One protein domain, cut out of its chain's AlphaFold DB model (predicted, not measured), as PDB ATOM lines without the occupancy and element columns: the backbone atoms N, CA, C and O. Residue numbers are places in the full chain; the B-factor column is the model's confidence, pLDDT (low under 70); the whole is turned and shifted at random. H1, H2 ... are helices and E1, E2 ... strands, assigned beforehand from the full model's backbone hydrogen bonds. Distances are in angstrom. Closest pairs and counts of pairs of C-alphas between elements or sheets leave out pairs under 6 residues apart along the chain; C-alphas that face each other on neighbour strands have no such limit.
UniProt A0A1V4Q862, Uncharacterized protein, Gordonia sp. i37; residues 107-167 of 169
ATOM      1  N   ALA A 107     -15.518  -4.212 -46.571       92.62
ATOM      2  CA  ALA A 107     -16.451  -3.360 -45.849       92.62
ATOM      3  C   ALA A 107     -17.292  -4.225 -44.898       92.62
ATOM      4  O   ALA A 107     -17.785  -5.285 -45.281       92.62
ATOM      5  N   PHE A 108     -17.421  -3.795 -43.646       92.38
ATOM      6  CA  PHE A 108     -17.957  -4.595 -42.552       92.38
ATOM      7  C   PHE A 108     -18.906  -3.770 -41.677       92.38
ATOM      8  O   PHE A 108     -18.618  -2.632 -41.307       92.38
ATOM      9  N   GLY A 109     -20.029  -4.369 -41.278       89.62
ATOM     10  CA  GLY A 109     -20.921  -3.793 -40.261       89.62
ATOM     11  C   GLY A 109     -20.441  -4.017 -38.820       89.62
ATOM     12  O   GLY A 109     -20.839  -3.288 -37.919       89.62
ATOM     13  N   SER A 110     -19.561  -5.001 -38.596       89.75
ATOM     14  CA  SER A 110     -19.046  -5.380 -37.273       89.75
ATOM     15  C   SER A 110     -17.556  -5.082 -37.154       89.75
ATOM     16  O   SER A 110     -16.769  -5.547 -37.981       89.75
ATOM     17  N   TYR A 111     -17.168  -4.383 -36.084       86.31
ATOM     18  CA  TYR A 111     -15.767  -4.058 -35.806       86.31
ATOM     19  C   TYR A 111     -14.894  -5.314 -35.676       86.31
ATOM     20  O   TYR A 111     -13.845  -5.398 -36.299       86.31
ATOM     21  N   ARG A 112     -15.383  -6.352 -34.988       89.00
ATOM     22  CA  ARG A 112     -14.659  -7.622 -34.798       89.00
ATOM     23  C   ARG A 112     -14.301  -8.310 -36.121       89.00
ATOM     24  O   ARG A 112     -13.230  -8.890 -36.252       89.00
ATOM     25  N   ARG A 113     -15.198  -8.252 -37.115       86.06
ATOM     26  CA  ARG A 113     -14.923  -8.787 -38.463       86.06
ATOM     27  C   ARG A 113     -13.921  -7.914 -39.218       86.06
ATOM     28  O   ARG A 113     -13.078  -8.449 -39.929       86.06
ATOM     29  N   ALA A 114     -13.991  -6.594 -39.035       87.81
ATOM     30  CA  ALA A 114     -13.007  -5.670 -39.589       87.81
ATOM     31  C   ALA A 114     -11.611  -5.886 -38.981       87.81
ATOM     32  O   ALA A 114     -10.629  -5.812 -39.705       87.81
ATOM     33  N   GLU A 115     -11.503  -6.210 -37.690       90.69
ATOM     34  CA  GLU A 115     -10.224  -6.559 -37.055       90.69
ATOM     35  C   GLU A 115      -9.624  -7.840 -37.625       90.69
ATOM     36  O   GLU A 115      -8.474  -7.822 -38.047       90.69
ATOM     37  N   GLN A 116     -10.412  -8.912 -37.742       88.25
ATOM     38  CA  GLN A 116      -9.936 -10.149 -38.373       88.25
ATOM     39  C   GLN A 116      -9.452  -9.906 -39.805       88.25
ATOM     40  O   GLN A 116      -8.398 -10.397 -40.198       88.25
ATOM     41  N   ALA A 117     -10.201  -9.125 -40.588       87.56
ATOM     42  CA  ALA A 117      -9.779  -8.756 -41.931       87.56
ATOM     43  C   ALA A 117      -8.507  -7.893 -41.912       87.56
ATOM     44  O   ALA A 117      -7.590  -8.158 -42.681       87.56
ATOM     45  N   ARG A 118      -8.396  -6.912 -41.009       89.38
ATOM     46  CA  ARG A 118      -7.186  -6.092 -40.850       89.38
ATOM     47  C   ARG A 118      -5.961  -6.958 -40.568       89.38
ATOM     48  O   ARG A 118      -4.926  -6.771 -41.197       89.38
ATOM     49  N   ASP A 119      -6.086  -7.919 -39.663       88.31
ATOM     50  CA  ASP A 119      -4.971  -8.775 -39.248       88.31
ATOM     51  C   ASP A 119      -4.509  -9.716 -40.378       88.31
ATOM     52  O   ASP A 119      -3.338 -10.086 -40.439       88.31
ATOM     53  N   ASN A 120      -5.396 -10.019 -41.332       85.31
ATOM     54  CA  ASN A 120      -5.070 -10.759 -42.553       85.31
ATOM     55  C   ASN A 120      -4.424  -9.890 -43.652       85.31
ATOM     56  O   ASN A 120      -3.895 -10.430 -44.626       85.31
ATOM     57  N   HIS A 121      -4.449  -8.559 -43.526       84.94
ATOM     58  CA  HIS A 121      -3.952  -7.626 -44.540       84.94
ATOM     59  C   HIS A 121      -2.895  -6.677 -43.957       84.94
ATOM     60  O   HIS A 121      -3.202  -5.709 -43.258       84.94
ATOM     61  N   TYR A 122      -1.623  -6.913 -44.292       79.31
ATOM     62  CA  TYR A 122      -0.507  -6.099 -43.802       79.31
ATOM     63  C   TYR A 122      -0.659  -4.605 -44.138       79.31
ATOM     64  O   TYR A 122      -0.958  -4.227 -45.274       79.31
ATOM     65  N   GLY A 123      -0.396  -3.746 -43.147       83.06
ATOM     66  CA  GLY A 123      -0.445  -2.289 -43.300       83.06
ATOM     67  C   GLY A 123      -1.850  -1.736 -43.554       83.06
ATOM     68  O   GLY A 123      -1.986  -0.590 -43.981       83.06
ATOM     69  N   SER A 124      -2.889  -2.544 -43.334       89.06
ATOM     70  CA  SER A 124      -4.273  -2.099 -43.409       89.06
ATOM     71  C   SER A 124      -4.711  -1.415 -42.113       89.06
ATOM     72  O   SER A 124      -4.219  -1.694 -41.018       89.06
ATOM     73  N   LEU A 125      -5.648  -0.486 -42.250       89.81
ATOM     74  CA  LEU A 125      -6.260   0.264 -41.167       89.81
ATOM     75  C   LEU A 125      -7.771   0.063 -41.223       89.81
ATOM     76  O   LEU A 125      -8.346  -0.131 -42.296       89.81
ATOM     77  N   ILE A 126      -8.413   0.143 -40.060       91.00
ATOM     78  CA  ILE A 126      -9.870   0.198 -39.974       91.00
ATOM     79  C   ILE A 126     -10.272   1.667 -40.036       91.00
ATOM     80  O   ILE A 126      -9.864   2.471 -39.201       91.00
ATOM     81  N   LEU A 127     -11.065   1.999 -41.042       89.88
ATOM     82  CA  LEU A 127     -11.516   3.340 -41.370       89.88
ATOM     83  C   LEU A 127     -13.049   3.393 -41.304       89.88
ATOM     84  O   LEU A 127     -13.702   2.393 -41.621       89.88
ATOM     85  N   PRO A 128     -13.651   4.536 -40.931       87.75
ATOM     86  CA  PRO A 128     -15.077   4.762 -41.135       87.75
ATOM     87  C   PRO A 128     -15.451   4.591 -42.609       87.75
ATOM     88  O   PRO A 128     -14.762   5.106 -43.494       87.75
ATOM     89  N   GLY A 129     -16.536   3.866 -42.889       85.88
ATOM     90  CA  GLY A 129     -16.926   3.592 -44.274       85.88
ATOM     91  C   GLY A 129     -17.338   4.833 -45.059       85.88
ATOM     92  O   GLY A 129     -17.064   4.900 -46.259       85.88
ATOM     93  N   GLU A 130     -17.879   5.846 -44.379       86.88
ATOM     94  CA  GLU A 130     -18.202   7.147 -44.970       86.88
ATOM     95  C   GLU A 130     -17.000   7.815 -45.649       86.88
ATOM     96  O   GLU A 130     -17.167   8.398 -46.715       86.88
ATOM     97  N   MET A 131     -15.773   7.634 -45.137       85.56
ATOM     98  CA  MET A 131     -14.571   8.230 -45.738       85.56
ATOM     99  C   MET A 131     -14.227   7.669 -47.121       85.56
ATOM    100  O   MET A 131     -13.470   8.294 -47.860       85.56
ATOM    101  N   LEU A 132     -14.742   6.488 -47.475       86.31
ATOM    102  CA  LEU A 132     -14.493   5.820 -48.759       86.31
ATOM    103  C   LEU A 132     -15.786   5.579 -49.556       86.31
ATOM    104  O   LEU A 132     -15.801   4.787 -50.507       86.31
ATOM    105  N   GLY A 133     -16.880   6.241 -49.164       84.75
ATOM    106  CA  GLY A 133     -18.184   6.136 -49.819       84.75
ATOM    107  C   GLY A 133     -18.817   4.752 -49.680       84.75
ATOM    108  O   GLY A 133     -19.520   4.296 -50.582       84.75
ATOM    109  N   SER A 134     -18.520   4.044 -48.589       86.69
ATOM    110  CA  SER A 134     -19.125   2.754 -48.257       86.69
ATOM    111  C   SER A 134     -20.325   2.953 -47.335       86.69
ATOM    112  O   SER A 134     -20.240   3.692 -46.361       86.69
ATOM    113  N   GLY A 135     -21.425   2.240 -47.597       85.88
ATOM    114  CA  GLY A 135     -22.586   2.197 -46.696       85.88
ATOM    115  C   GLY A 135     -22.375   1.340 -45.439       85.88
ATOM    116  O   GLY A 135     -23.261   1.254 -44.596       85.88
ATOM    117  N   SER A 136     -21.227   0.668 -45.310       89.19
ATOM    118  CA  SER A 136     -20.867  -0.085 -44.101       89.19
ATOM    119  C   SER A 136     -20.226   0.821 -43.052       89.19
ATOM    120  O   SER A 136     -19.529   1.762 -43.409       89.19
ATOM    121  N   ARG A 137     -20.368   0.500 -41.758       87.75
ATOM    122  CA  ARG A 137     -19.736   1.281 -40.675       87.75
ATOM    123  C   ARG A 137     -18.209   1.261 -40.727       87.75
ATOM    124  O   ARG A 137     -17.581   2.291 -40.509       87.75
ATOM    125  N   TYR A 138     -17.617   0.106 -41.016       89.31
ATOM    126  CA  TYR A 138     -16.169  -0.087 -40.991       89.31
ATOM    127  C   TYR A 138     -15.665  -0.533 -42.356       89.31
ATOM    128  O   TYR A 138     -16.282  -1.352 -43.032       89.31
ATOM    129  N   VAL A 139     -14.511  -0.026 -42.753       92.25
ATOM    130  CA  VAL A 139     -13.799  -0.424 -43.961       92.25
ATOM    131  C   VAL A 139     -12.372  -0.762 -43.582       92.25
ATOM    132  O   VAL A 139     -11.735  -0.021 -42.842       92.25
ATOM    133  N   VAL A 140     -11.862  -1.872 -44.101       92.81
ATOM    134  CA  VAL A 140     -10.453  -2.232 -43.956       92.81
ATOM    135  C   VAL A 140      -9.746  -1.816 -45.229       92.81
ATOM    136  O   VAL A 140     -10.061  -2.322 -46.309       92.81
ATOM    137  N   ALA A 141      -8.822  -0.869 -45.117       92.50
ATOM    138  CA  ALA A 141      -8.085  -0.368 -46.263       92.50
ATOM    139  C   ALA A 141      -6.656   0.025 -45.900       92.50
ATOM    140  O   ALA A 141      -6.384   0.475 -44.789       92.50
ATOM    141  N   ARG A 142      -5.738  -0.121 -46.855       91.38
ATOM    142  CA  ARG A 142      -4.360   0.352 -46.727       91.38
ATOM    143  C   ARG A 142      -4.215   1.731 -47.378       91.38
ATOM    144  O   ARG A 142      -4.565   1.857 -48.553       91.38
ATOM    145  N   PRO A 143      -3.698   2.740 -46.655       90.56
ATOM    146  CA  PRO A 143      -3.404   4.046 -47.231       90.56
ATOM    147  C   PRO A 143      -2.235   3.965 -48.223       90.56
ATOM    148  O   PRO A 143      -1.254   3.254 -47.978       90.56
ATOM    149  N   THR A 144      -2.322   4.710 -49.324       88.88
ATOM    150  CA  THR A 144      -1.264   4.823 -50.335       88.88
ATOM    151  C   THR A 144      -1.063   6.265 -50.810       88.88
ATOM    152  O   THR A 144      -1.980   7.085 -50.827       88.88
ATOM    153  N   SER A 145       0.162   6.586 -51.232       86.31
ATOM    154  CA  SER A 145       0.530   7.914 -51.744       86.31
ATOM    155  C   SER A 145      -0.094   8.238 -53.100       86.31
ATOM    156  O   SER A 145      -0.331   9.405 -53.410       86.31
ATOM    157  N   SER A 146      -0.369   7.222 -53.916       87.69
ATOM    158  CA  SER A 146      -0.915   7.396 -55.257       87.69
ATOM    159  C   SER A 146      -1.939   6.319 -55.610       87.69
ATOM    160  O   SER A 146      -2.031   5.268 -54.965       87.69
ATOM    161  N   ARG A 147      -2.703   6.583 -56.677       88.38
ATOM    162  CA  ARG A 147      -3.617   5.609 -57.275       88.38
ATOM    163  C   ARG A 147      -2.868   4.373 -57.775       88.38
ATOM    164  O   ARG A 147      -3.321   3.265 -57.528       88.38
ATOM    165  N   THR A 148      -1.728   4.568 -58.435       91.44
ATOM    166  CA  THR A 148      -0.907   3.473 -58.967       91.44
ATOM    167  C   THR A 148      -0.392   2.569 -57.851       91.44
ATOM    168  O   THR A 148      -0.452   1.355 -57.990       91.44
ATOM    169  N   ASP A 149       0.009   3.135 -56.709       87.88
ATOM    170  CA  ASP A 149       0.414   2.339 -55.544       87.88
ATOM    171  C   ASP A 149      -0.755   1.509 -54.985       87.88
ATOM    172  O   ASP A 149      -0.569   0.369 -54.571       87.88
ATOM    173  N   ALA A 150      -1.979   2.055 -54.974       90.19
ATOM    174  CA  ALA A 150      -3.163   1.301 -54.552       90.19
ATOM    175  C   ALA A 150      -3.507   0.170 -55.531       90.19
ATOM    176  O   ALA A 150      -3.896  -0.915 -55.101       90.19
ATOM    177  N   GLU A 151      -3.359   0.417 -56.835       91.94
ATOM    178  CA  GLU A 151      -3.543  -0.593 -57.881       91.94
ATOM    179  C   GLU A 151      -2.512  -1.719 -57.743       91.94
ATOM    180  O   GLU A 151      -2.895  -2.887 -57.784       91.94
ATOM    181  N   ASP A 152      -1.242  -1.385 -57.489       91.31
ATOM    182  CA  ASP A 152      -0.177  -2.362 -57.246       91.31
ATOM    183  C   ASP A 152      -0.462  -3.202 -55.994       91.31
ATOM    184  O   ASP A 152      -0.425  -4.431 -56.044       91.31
ATOM    185  N   VAL A 153      -0.872  -2.568 -54.890       90.06
ATOM    186  CA  VAL A 153      -1.300  -3.290 -53.681       90.06
ATOM    187  C   VAL A 153      -2.459  -4.235 -53.990       90.06
ATOM    188  O   VAL A 153      -2.408  -5.393 -53.584       90.06
ATOM    189  N   CYS A 154      -3.483  -3.787 -54.718       91.00
ATOM    190  CA  CYS A 154      -4.609  -4.643 -55.079       91.00
ATOM    191  C   CYS A 154      -4.226  -5.782 -56.037       91.00
ATOM    192  O   CYS A 154      -4.838  -6.844 -55.964       91.00
ATOM    193  N   ALA A 155      -3.211  -5.604 -56.888       89.88
ATOM    194  CA  ALA A 155      -2.734  -6.635 -57.812       89.88
ATOM    195  C   ALA A 155      -2.105  -7.850 -57.106       89.88
ATOM    196  O   ALA A 155      -1.987  -8.916 -57.708       89.88
ATOM    197  N   HIS A 156      -1.730  -7.709 -55.831       86.44
ATOM    198  CA  HIS A 156      -1.211  -8.806 -55.011       86.44
ATOM    199  C   HIS A 156      -2.314  -9.718 -54.444       86.44
ATOM    200  O   HIS A 156      -2.000 -10.745 -53.843       86.44
ATOM    201  N   PHE A 157      -3.587  -9.357 -54.618       85.69
ATOM    202  CA  PHE A 157      -4.740 -10.117 -54.140       85.69
ATOM    203  C   PHE A 157      -5.554 -10.670 -55.311       85.69
ATOM    204  O   PHE A 157      -5.459 -10.188 -56.442       85.69
ATOM    205  N   ASP A 158      -6.393 -11.670 -55.037       83.81
ATOM    206  CA  ASP A 158      -7.297 -12.219 -56.045       83.81
ATOM    207  C   ASP A 158      -8.223 -11.133 -56.606       83.81
ATOM    208  O   ASP A 158      -8.683 -10.234 -55.888       83.81
ATOM    209  N   SER A 159      -8.537 -11.234 -57.897       75.44
ATOM    210  CA  SER A 159      -9.386 -10.266 -58.591       75.44
ATOM    211  C   SER A 159     -10.735 -10.099 -57.883       75.44
ATOM    212  O   SER A 159     -11.462 -11.073 -57.702       75.44
ATOM    213  N   GLY A 160     -11.082  -8.861 -57.520       76.31
ATOM    214  CA  GLY A 160     -12.331  -8.532 -56.820       76.31
ATOM    215  C   GLY A 160     -12.240  -8.537 -55.290       76.31
ATOM    216  O   GLY A 160     -13.182  -8.097 -54.638       76.31
ATOM    217  N   SER A 161     -11.108  -8.954 -54.721       83.38
ATOM    218  CA  SER A 161     -10.856  -8.946 -53.266       83.38
ATOM    219  C   SER A 161     -10.330  -7.603 -52.760       83.38
ATOM    220  O   SER A 161     -10.298  -7.356 -51.560       83.38
ATOM    221  N   CYS A 162      -9.882  -6.744 -53.676       90.44
ATOM    222  CA  CYS A 162      -9.356  -5.423 -53.380       90.44
ATOM    223  C   CYS A 162      -9.911  -4.399 -54.368       90.44
ATOM    224  O   CYS A 162      -9.995  -4.659 -55.571       90.44
ATOM    225  N   VAL A 163     -10.296  -3.232 -53.856       92.50
ATOM    226  CA  VAL A 163     -10.857  -2.129 -54.637       92.50
ATOM    227  C   VAL A 163     -10.075  -0.859 -54.347       92.50
ATOM    228  O   VAL A 163      -9.890  -0.474 -53.196       92.50
ATOM    229  N   VAL A 164      -9.651  -0.164 -55.399       93.12
ATOM    230  CA  VAL A 164      -8.992   1.136 -55.260       93.12
ATOM    231  C   VAL A 164     -10.039   2.216 -55.014       93.12
ATOM    232  O   VAL A 164     -11.007   2.351 -55.768       93.12
ATOM    233  N   LYS A 165      -9.848   2.990 -53.948       92.38
ATOM    234  CA  LYS A 165     -10.752   4.055 -53.517       92.38
ATOM    235  C   LYS A 165      -9.988   5.348 -53.287       92.38
ATOM    236  O   LYS A 165      -8.872   5.346 -52.775       92.38
ATOM    237  N   GLN A 166     -10.624   6.453 -53.653       89.81
ATOM    238  CA  GLN A 166     -10.210   7.781 -53.229       89.81
ATOM    239  C   GLN A 166     -11.009   8.162 -51.983       89.81
ATOM    240  O   GLN A 166     -12.171   7.763 -51.856       89.81
ATOM    241  N   ARG A 167     -10.396   8.926 -51.079       84.38
ATOM    242  CA  ARG A 167     -11.128   9.561 -49.982       84.38
ATOM    243  C   ARG A 167     -12.235  10.454 -50.547       84.38
ATOM    244  O   ARG A 167     -11.980  11.218 -51.474       84.38
TER     245      ARG A 167
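Overview. This is residues 107 to 167 of the 169 residues of an uncharacterized protein of Gordonia sp. i37 (UniProt A0A1V4Q862). A long strand, E2, runs through the middle of a small rounded body, with the shorter strand E1 beside its first part to make a two-stranded antiparallel sheet. The helix H1 packs on this pair, while the far end of E2 meets the helix H3, on which the last strand, E3, packs in turn; the short helix H2 follows directly on E1. The printed part has 61 residues, with three named helices and three named strands in the order H1, E1, H2, E2, H3, E3, and its class is mixed, helices and strands. It is compact, with a radius of gyration of the C-alphas of 11.0 A and spans of 29 by 22 by 19 A.

Along the chain. After residues 107 to 110, H1 takes residues 111 to 120, beginning at C-alpha 111 at (-15.767, -4.058, -35.806) and measuring 14.3 A from first to last C-alpha. E1 is residues 125 to 128, 9.9 A long, and H2 is residues 129 to 132, 5.6 A long. E2, residues 138 to 144, is 18.3 A long and ends at C-alpha 144 at (-1.264, 4.823, -50.335). H3, residues 147 to 155, measures 12.3 A. E3, residues 163 to 166, measures 10.0 A and ends at C-alpha 166 at (-10.210, 7.781, -53.229).

Arrangement. E1 and E2 are antiparallel neighbours, with 123 degrees between their directions; N 127 and O 139 are 2.8 A apart and N 141 and O 125 are 3.0 A apart, both within hydrogen-bond range. Residues 107 to 108 pair antiparallel with residues 138 to 139 of E2. The closest C-alphas of H1 and E2 are those of Arg 118 and Val 140, 5.9 A apart. The closest of H2 and E2 are those of Gly 129 and Tyr 138, 5.0 A apart. At the other end of E2, the C-alphas of Thr 144 and Ala 150 are the closest of E2 and H3, at 5.8 A. E3 pairs with no named strand; its closest C-alphas to H3 are Val 164 and Ala 150, 5.9 A apart. E2 and E3 are near each other, with 8 pairs of C-alphas within 10 A. H1 and H3 are apart. In H1 and H3 every O i to N i+4 pair is within hydrogen-bond range; H2 is too short for such a pair, and its one O i to N i+3 pair is within range.

Size, cuts and confidence. The two C-alphas farthest apart, those of Arg 112 and Thr 148, are 29.9 A apart. The printed part has no cut and no long link; the link from H3 to E3, 7 residues, is short, and the other links are tight. The mean pLDDT of the printed part is 88.1, and no printed residue is under 70.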